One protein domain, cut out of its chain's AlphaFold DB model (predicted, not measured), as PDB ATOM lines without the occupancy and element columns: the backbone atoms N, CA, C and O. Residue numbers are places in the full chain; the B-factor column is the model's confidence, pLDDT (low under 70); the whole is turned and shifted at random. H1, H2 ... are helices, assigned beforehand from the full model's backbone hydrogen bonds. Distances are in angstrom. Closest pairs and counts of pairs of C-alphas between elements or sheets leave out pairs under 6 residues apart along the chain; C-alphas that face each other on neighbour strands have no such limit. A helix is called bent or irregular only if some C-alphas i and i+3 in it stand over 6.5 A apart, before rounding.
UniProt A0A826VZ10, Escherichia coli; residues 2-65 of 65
ATOM      1  N   PRO A   2     240.409 176.143 165.829       70.00
ATOM      2  CA  PRO A   2     240.625 176.006 164.390       70.00
ATOM      3  C   PRO A   2     240.908 174.550 163.962       70.00
ATOM      4  O   PRO A   2     240.615 174.226 162.821       70.00
ATOM      5  N   ASP A   3     241.361 173.679 164.876       73.06
ATOM      6  CA  ASP A   3     241.735 172.279 164.604       73.06
ATOM      7  C   ASP A   3     240.952 171.299 165.506       73.06
ATOM      8  O   ASP A   3     241.485 170.826 166.503       73.06
ATOM      9  N   ASP A   4     239.672 171.063 165.188       85.31
ATOM     10  CA  ASP A   4     238.765 170.048 165.773       85.31
ATOM     11  C   ASP A   4     238.761 169.867 167.319       85.31
ATOM     12  O   ASP A   4     239.306 170.657 168.091       85.31
ATOM     13  N   ILE A   5     237.990 168.892 167.819       85.94
ATOM     14  CA  ILE A   5     237.970 168.505 169.242       85.94
ATOM     15  C   ILE A   5     238.885 167.280 169.401       85.94
ATOM     16  O   ILE A   5     238.651 166.295 168.696       85.94
ATOM     17  N   PRO A   6     239.873 167.297 170.317       87.31
ATOM     18  CA  PRO A   6     240.731 166.141 170.579       87.31
ATOM     19  C   PRO A   6     239.942 164.903 171.035       87.31
ATOM     20  O   PRO A   6     238.936 165.028 171.738       87.31
ATOM     21  N   ASP A   7     240.431 163.709 170.692       84.50
ATOM     22  CA  ASP A   7     239.828 162.436 171.124       84.50
ATOM     23  C   ASP A   7     239.892 162.253 172.650       84.50
ATOM     24  O   ASP A   7     238.931 161.792 173.274       84.50
ATOM     25  N   GLU A   8     241.005 162.667 173.261       82.38
ATOM     26  CA  GLU A   8     241.219 162.638 174.706       82.38
ATOM     27  C   GLU A   8     241.786 163.970 175.198       82.38
ATOM     28  O   GLU A   8     242.682 164.557 174.593       82.38
ATOM     29  N   GLN A   9     241.276 164.438 176.336       84.94
ATOM     30  CA  GLN A   9     241.807 165.597 177.037       84.94
ATOM     31  C   GLN A   9     241.623 165.411 178.546       84.94
ATOM     32  O   GLN A   9     240.659 164.797 179.013       84.94
ATOM     33  N   GLU A  10     242.553 165.945 179.331       85.56
ATOM     34  CA  GLU A  10     242.450 165.913 180.785       85.56
ATOM     35  C   GLU A  10     241.233 166.723 181.269       85.56
ATOM     36  O   GLU A  10     240.965 167.826 180.788       85.56
ATOM     37  N   ASN A  11     240.498 166.177 182.243       84.88
ATOM     38  CA  ASN A  11     239.338 166.818 182.878       84.88
ATOM     39  C   ASN A  11     238.195 167.215 181.915       84.88
ATOM     40  O   ASN A  11     237.347 168.044 182.247       84.88
ATOM     41  N   ASP A  12     238.103 166.563 180.756       86.00
ATOM     42  CA  ASP A  12     237.132 166.855 179.693       86.00
ATOM     43  C   ASP A  12     235.676 166.460 180.023       86.00
ATOM     44  O   ASP A  12     234.734 166.841 179.329       86.00
ATOM     45  N   LEU A  13     235.469 165.735 181.126       81.81
ATOM     46  CA  LEU A  13     234.154 165.443 181.705       81.81
ATOM     47  C   LEU A  13     233.644 166.551 182.647       81.81
ATOM     48  O   LEU A  13     232.528 166.432 183.160       81.81
ATOM     49  N   GLY A  14     234.472 167.571 182.903       75.19
ATOM     50  CA  GLY A  14     234.220 168.693 183.804       75.19
ATOM     51  C   GLY A  14     233.313 169.791 183.228       75.19
ATOM     52  O   GLY A  14     232.342 169.518 182.522       75.19
ATOM     53  N   SER A  15     233.582 171.047 183.603       68.81
ATOM     54  CA  SER A  15     232.723 172.215 183.339       68.81
ATOM     55  C   SER A  15     232.537 172.543 181.843       68.81
ATOM     56  O   SER A  15     233.032 171.878 180.935       68.81
ATOM     57  N   ARG A  16     231.762 173.600 181.569       70.44
ATOM     58  CA  ARG A  16     231.367 174.076 180.227       70.44
ATOM     59  C   ARG A  16     232.535 174.586 179.367       70.44
ATOM     60  O   ARG A  16     232.321 174.927 178.210       70.44
ATOM     61  N   ASP A  17     233.731 174.656 179.933       77.62
ATOM     62  CA  ASP A  17     234.837 175.438 179.381       77.62
ATOM     63  C   ASP A  17     235.680 174.631 178.382       77.62
ATOM     64  O   ASP A  17     236.398 175.207 177.567       77.62
ATOM     65  N   ILE A  18     235.547 173.299 178.409       86.38
ATOM     66  CA  ILE A  18     236.321 172.360 177.596       86.38
ATOM     67  C   ILE A  18     235.391 171.583 176.645       86.38
ATOM     68  O   ILE A  18     234.425 170.958 177.111       86.38
ATOM     69  N   PRO A  19     235.660 171.579 175.324       86.69
ATOM     70  CA  PRO A  19     234.973 170.689 174.393       86.69
ATOM     71  C   PRO A  19     235.410 169.230 174.602       86.69
ATOM     72  O   PRO A  19     236.570 168.961 174.892       86.69
ATOM     73  N   SER A  20     234.481 168.278 174.458       90.38
ATOM     74  CA  SER A  20     234.751 166.855 174.719       90.38
ATOM     75  C   SER A  20     233.818 165.938 173.931       90.38
ATOM     76  O   SER A  20     232.597 165.965 174.130       90.38
ATOM     77  N   TRP A  21     234.391 165.052 173.111       91.00
ATOM     78  CA  TRP A  21     233.642 163.969 172.467       91.00
ATOM     79  C   TRP A  21     233.050 162.990 173.476       91.00
ATOM     80  O   TRP A  21     231.917 162.534 173.313       91.00
ATOM     81  N   ARG A  22     233.746 162.735 174.588       90.81
ATOM     82  CA  ARG A  22     233.265 161.845 175.654       90.81
ATOM     83  C   ARG A  22     231.943 162.338 176.244       90.81
ATOM     84  O   ARG A  22     231.047 161.533 176.516       90.81
ATOM     85  N   ARG A  23     231.762 163.658 176.389       90.88
ATOM     86  CA  ARG A  23     230.483 164.257 176.820       90.88
ATOM     87  C   ARG A  23     229.372 164.094 175.777       90.88
ATOM     88  O   ARG A  23     228.222 163.854 176.162       90.88
ATOM     89  N   ILE A  24     229.702 164.173 174.486       91.44
ATOM     90  CA  ILE A  24     228.753 163.928 173.387       91.44
ATOM     91  C   ILE A  24     228.296 162.467 173.402       91.44
ATOM     92  O   ILE A  24     227.097 162.203 173.507       91.44
ATOM     93  N   CYS A  25     229.227 161.509 173.422       92.44
ATOM     94  CA  CYS A  25     228.906 160.083 173.507       92.44
ATOM     95  C   CYS A  25     228.052 159.766 174.742       92.44
ATOM     96  O   CYS A  25     227.060 159.049 174.645       92.44
ATOM     97  N   LYS A  26     228.378 160.348 175.903       91.38
ATOM     98  CA  LYS A  26     227.608 160.164 177.143       91.38
ATOM     99  C   LYS A  26     226.178 160.695 177.034       91.38
ATOM    100  O   LYS A  26     225.271 160.067 177.573       91.38
ATOM    101  N   THR A  27     225.975 161.815 176.343       93.25
ATOM    102  CA  THR A  27     224.638 162.369 176.065       93.25
ATOM    103  C   THR A  27     223.809 161.393 175.228       93.25
ATOM    104  O   THR A  27     222.672 161.093 175.591       93.25
ATOM    105  N   LEU A  28     224.402 160.836 174.167       95.06
ATOM    106  CA  LEU A  28     223.743 159.874 173.278       95.06
ATOM    107  C   LEU A  28     223.421 158.551 173.990       95.06
ATOM    108  O   LEU A  28     222.275 158.113 173.981       95.06
ATOM    109  N   ILE A  29     224.404 157.951 174.669       96.12
ATOM    110  CA  ILE A  29     224.254 156.666 175.376       96.12
ATOM    111  C   ILE A  29     223.187 156.753 176.471       96.12
ATOM    112  O   ILE A  29     222.431 155.811 176.687       96.12
ATOM    113  N   LYS A  30     223.109 157.890 177.173       93.75
ATOM    114  CA  LYS A  30     222.110 158.105 178.228       93.75
ATOM    115  C   LYS A  30     220.735 158.508 177.705       93.75
ATOM    116  O   LYS A  30     219.831 158.664 178.524       93.75
ATOM    117  N   ASN A  31     220.585 158.717 176.396       94.12
ATOM    118  CA  ASN A  31     219.405 159.343 175.808       94.12
ATOM    119  C   ASN A  31     219.028 160.645 176.553       94.12
ATOM    120  O   ASN A  31     217.879 160.870 176.941       94.12
ATOM    121  N   ASP A  32     220.036 161.476 176.847       91.56
ATOM    122  CA  ASP A  32     219.891 162.714 177.617       91.56
ATOM    123  C   ASP A  32     219.263 163.800 176.735       91.56
ATOM    124  O   ASP A  32     219.949 164.662 176.197       91.56
ATOM    125  N   PHE A  33     217.938 163.741 176.591       90.38
ATOM    126  CA  PHE A  33     217.138 164.639 175.749       90.38
ATOM    127  C   PHE A  33     217.390 166.130 176.014       90.38
ATOM    128  O   PHE A  33     217.373 166.949 175.100       90.38
ATOM    129  N   TRP A  34     217.631 166.493 177.275       89.06
ATOM    130  CA  TRP A  34     217.882 167.880 177.667       89.06
ATOM    131  C   TRP A  34     219.354 168.273 177.575       89.06
ATOM    132  O   TRP A  34     219.681 169.413 177.900       89.06
ATOM    133  N   CYS A  35     220.232 167.344 177.186       91.94
ATOM    134  CA  CYS A  35     221.677 167.526 177.111       91.94
ATOM    135  C   CYS A  35     222.266 168.110 178.408       91.94
ATOM    136  O   CYS A  35     223.151 168.971 178.379       91.94
ATOM    137  N   ARG A  36     221.793 167.645 179.572       87.31
ATOM    138  CA  ARG A  36     222.282 168.111 180.884       87.31
ATOM    139  C   ARG A  36     223.775 167.866 181.062       87.31
ATOM    140  O   ARG A  36     224.473 168.677 181.667       87.31
ATOM    141  N   THR A  37     224.282 166.789 180.472       86.56
ATOM    142  CA  THR A  37     225.718 166.464 180.434       86.56
ATOM    143  C   THR A  37     226.539 167.497 179.640       86.56
ATOM    144  O   THR A  37     227.722 167.703 179.919       86.56
ATOM    145  N   LEU A  38     225.916 168.217 178.704       89.81
ATOM    146  CA  LEU A  38     226.501 169.336 177.949       89.81
ATOM    147  C   LEU A  38     226.243 170.694 178.616       89.81
ATOM    148  O   LEU A  38     226.370 171.739 177.985       89.81
ATOM    149  N   SER A  39     225.884 170.688 179.903       86.38
ATOM    150  CA  SER A  39     225.544 171.893 180.666       86.38
ATOM    151  C   SER A  39     224.316 172.639 180.122       86.38
ATOM    152  O   SER A  39     224.134 173.820 180.423       86.38
ATOM    153  N   PHE A  40     223.457 171.972 179.343       86.81
ATOM    154  CA  PHE A  40     222.151 172.515 178.985       86.81
ATOM    155  C   PHE A  40     221.147 172.276 180.114       86.81
ATOM    156  O   PHE A  40     221.294 171.401 180.969       86.81
ATOM    157  N   SER A  41     220.118 173.110 180.142       81.00
ATOM    158  CA  SER A  41     219.005 172.983 181.072       81.00
ATOM    159  C   SER A  41     217.724 173.396 180.357       81.00
ATOM    160  O   SER A  41     217.788 174.207 179.428       81.00
ATOM    161  N   PRO A  42     216.561 172.857 180.756       80.31
ATOM    162  CA  PRO A  42     215.291 173.331 180.234       80.31
ATOM    163  C   PRO A  42     215.180 174.848 180.417       80.31
ATOM    164  O   PRO A  42     215.492 175.380 181.486       80.31
ATOM    165  N   ASN A  43     214.711 175.552 179.386       72.88
ATOM    166  CA  ASN A  43     214.466 176.987 179.484       72.88
ATOM    167  C   ASN A  43     213.471 177.256 180.625       72.88
ATOM    168  O   ASN A  43     212.363 176.727 180.620       72.88
ATOM    169  N   LYS A  44     213.918 178.044 181.616       66.62
ATOM    170  CA  LYS A  44     213.228 178.464 182.854       66.62
ATOM    171  C   LYS A  44     211.746 178.029 182.946       66.62
ATOM    172  O   LYS A  44     210.876 178.782 182.488       66.62
ATOM    173  N   PRO A  45     211.427 176.917 183.640       65.50
ATOM    174  CA  PRO A  45     210.041 176.489 183.864       65.50
ATOM    175  C   PRO A  45     209.194 177.572 184.542       65.50
ATOM    176  O   PRO A  45     208.003 177.675 184.278       65.50
ATOM    177  N   ARG A  46     209.813 178.482 185.305       70.31
ATOM    178  CA  ARG A  46     209.143 179.625 185.946       70.31
ATOM    179  C   ARG A  46     208.391 180.543 184.970       70.31
ATOM    180  O   ARG A  46     207.385 181.139 185.347       70.31
ATOM    181  N   HIS A  47     208.862 180.705 183.728       74.44
ATOM    182  CA  HIS A  47     208.122 181.487 182.726       74.44
ATOM    183  C   HIS A  47     206.902 180.722 182.210       74.44
ATOM    184  O   HIS A  47     205.845 181.321 182.024       74.44
ATOM    185  N   TYR A  48     207.038 179.407 182.046       80.88
ATOM    186  CA  TYR A  48     205.941 178.532 181.657       80.88
ATOM    187  C   TYR A  48     204.879 178.423 182.762       80.88
ATOM    188  O   TYR A  48     203.698 178.596 182.484       80.88
ATOM    189  N   GLU A  49     205.278 178.282 184.026       85.06
ATOM    190  CA  GLU A  49     204.375 178.336 185.187       85.06
ATOM    191  C   GLU A  49     203.615 179.665 185.261       85.06
ATOM    192  O   GLU A  49     202.395 179.675 185.417       85.06
ATOM    193  N   ARG A  50     204.304 180.803 185.078       87.94
ATOM    194  CA  ARG A  50     203.655 182.126 185.015       87.94
ATOM    195  C   ARG A  50     202.664 182.234 183.856       87.94
ATOM    196  O   ARG A  50     201.603 182.831 184.021       87.94
ATOM    197  N   TYR A  51     203.003 181.676 182.696       88.94
ATOM    198  CA  TYR A  51     202.096 181.615 181.552       88.94
ATOM    199  C   TYR A  51     200.850 180.776 181.871       88.94
ATOM    200  O   TYR A  51     199.737 181.249 181.650       88.94
ATOM    201  N   LEU A  52     201.020 179.580 182.446       91.19
ATOM    202  CA  LEU A  52     199.912 178.712 182.853       91.19
ATOM    203  C   LEU A  52     198.996 179.399 183.875       91.19
ATOM    204  O   LEU A  52     197.776 179.353 183.721       91.19
ATOM    205  N   GLN A  53     199.570 180.091 184.865       93.62
ATOM    206  CA  GLN A  53     198.816 180.854 185.862       93.62
ATOM    207  C   GLN A  53     197.956 181.944 185.202       93.62
ATOM    208  O   GLN A  53     196.749 182.002 185.425       93.62
ATOM    209  N   ARG A  54     198.547 182.739 184.298       94.44
ATOM    210  CA  ARG A  54     197.829 183.775 183.538       94.44
ATOM    211  C   ARG A  54     196.727 183.183 182.654       94.44
ATOM    212  O   ARG A  54     195.657 183.770 182.523       94.44
ATOM    213  N   MET A  55     196.969 182.036 182.021       94.25
ATOM    214  CA  MET A  55     195.951 181.364 181.207       94.25
ATOM    215  C   MET A  55     194.788 180.847 182.058       94.25
ATOM    216  O   MET A  55     193.645 180.906 181.611       94.25
ATOM    217  N   LYS A  56     195.060 180.379 183.281       94.62
ATOM    218  CA  LYS A  56     194.030 179.963 184.241       94.62
ATOM    219  C   LYS A  56     193.139 181.139 184.659       94.62
ATOM    220  O   LYS A  56     191.923 180.989 184.669       94.62
ATOM    221  N   GLU A  57     193.731 182.301 184.938       95.81
ATOM    222  CA  GLU A  57     193.002 183.542 185.252       95.81
ATOM    223  C   GLU A  57     192.106 183.978 184.083       95.81
ATOM    224  O   GLU A  57     190.901 184.140 184.261       95.81
ATOM    225  N   ARG A  58     192.655 184.042 182.863       95.56
ATOM    226  CA  ARG A  58     191.890 184.405 181.655       95.56
ATOM    227  C   ARG A  58     190.728 183.461 181.368       95.56
ATOM    228  O   ARG A  58     189.655 183.910 180.990       95.56
ATOM    229  N   ARG A  59     190.908 182.148 181.550       94.69
ATOM    230  CA  ARG A  59     189.821 181.173 181.346       94.69
ATOM    231  C   ARG A  59     188.654 181.391 182.309       94.69
ATOM    232  O   ARG A  59     187.515 181.185 181.900       94.69
ATOM    233  N   LYS A  60     188.939 181.825 183.542       94.12
ATOM    234  CA  LYS A  60     187.919 182.206 184.525       94.12
ATOM    235  C   LYS A  60     187.185 183.479 184.095       94.12
ATOM    236  O   LYS A  60     185.965 183.521 184.173       94.12
ATOM    237  N   GLU A  61     187.909 184.487 183.604       94.38
ATOM    238  CA  GLU A  61     187.310 185.719 183.057       94.38
ATOM    239  C   GLU A  61     186.419 185.444 181.839       94.38
ATOM    240  O   GLU A  61     185.365 186.053 181.690       94.38
ATOM    241  N   TRP A  62     186.821 184.509 180.976       94.62
ATOM    242  CA  TRP A  62     186.075 184.140 179.772       94.62
ATOM    243  C   TRP A  62     184.888 183.203 180.028       94.62
ATOM    244  O   TRP A  62     184.158 182.902 179.089       94.62
ATOM    245  N   GLY A  63     184.694 182.715 181.259       90.69
ATOM    246  CA  GLY A  63     183.591 181.808 181.596       90.69
ATOM    247  C   GLY A  63     183.674 180.438 180.911       90.69
ATOM    248  O   GLY A  63     182.649 179.818 180.650       90.69
ATOM    249  N   ILE A  64     184.887 179.972 180.588       85.62
ATOM    250  CA  ILE A  64     185.127 178.668 179.935       85.62
ATOM    251  C   ILE A  64     185.244 177.534 180.983       85.62
ATOM    252  O   ILE A  64     185.403 176.366 180.627       85.62
ATOM    253  N   LEU A  65     185.176 177.865 182.279       58.59
ATOM    254  CA  LEU A  65     185.289 176.941 183.413       58.59
ATOM    255  C   LEU A  65     184.435 177.391 184.597       58.59
ATOM    256  O   LEU A  65     184.501 178.599 184.922       58.59
TER     257      LEU A  65
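Overview. This is residues 2 to 65 of the 65 residues of a protein of Escherichia coli (UniProt A0A826VZ10). A loose head of loops around one short helix, H1, sits at one end, and a longer lone helix, H2, sticks out from it as an arm and makes much of the length. An unnamed looped stretch comes before H1, and a winding link leads from H1 to the arm. The printed part has 64 residues with two named helices, H1 then H2, and no named strand; the class is all helix, though just 26 residues are in named elements. The whole is extended, with a radius of gyration of the C-alphas of 20.2 A and spans of 61 by 22 by 20 A.

Along the chain. Begin at C-alpha 2, at (240.625, 176.006, 164.390), where residues 2 to 20 run with no named element. Find C-alpha 21 at (233.642, 163.969, 172.467); from there H1 runs through residues 21 to 29, 12.2 A from first to last C-alpha. Residues 30 to 44 again hold no named element. Then look for H2, residues 45 to 61, which measures 24.5 A between its first and last C-alphas and ends at C-alpha 61, at (187.310, 185.719, 183.057).

Arrangement. Compare the C-alphas of H1 and H2 and you will find the two helices apart, with no C-alpha of the one within 8 A of the other. Residues 44 to 55, of which 45 to 55 belong to H2, stand free, and so do residues 57 to 63, of which 57 to 61 belong to H2. In H1 and H2 every O i to N i+4 pair is within hydrogen-bond range. Neither helix is bent.

Size, cuts and confidence. The two C-alphas farthest apart are those of Asp 3 and Gly 63, at 61.3 A. The printed part has no cut, and its link from H1 to H2, 15 residues, is long. In the B-factor column the mean pLDDT of the printed part is 85.8; look for values under 70 at residue 15, residues 44 to 45 and residue 65, the chain's last.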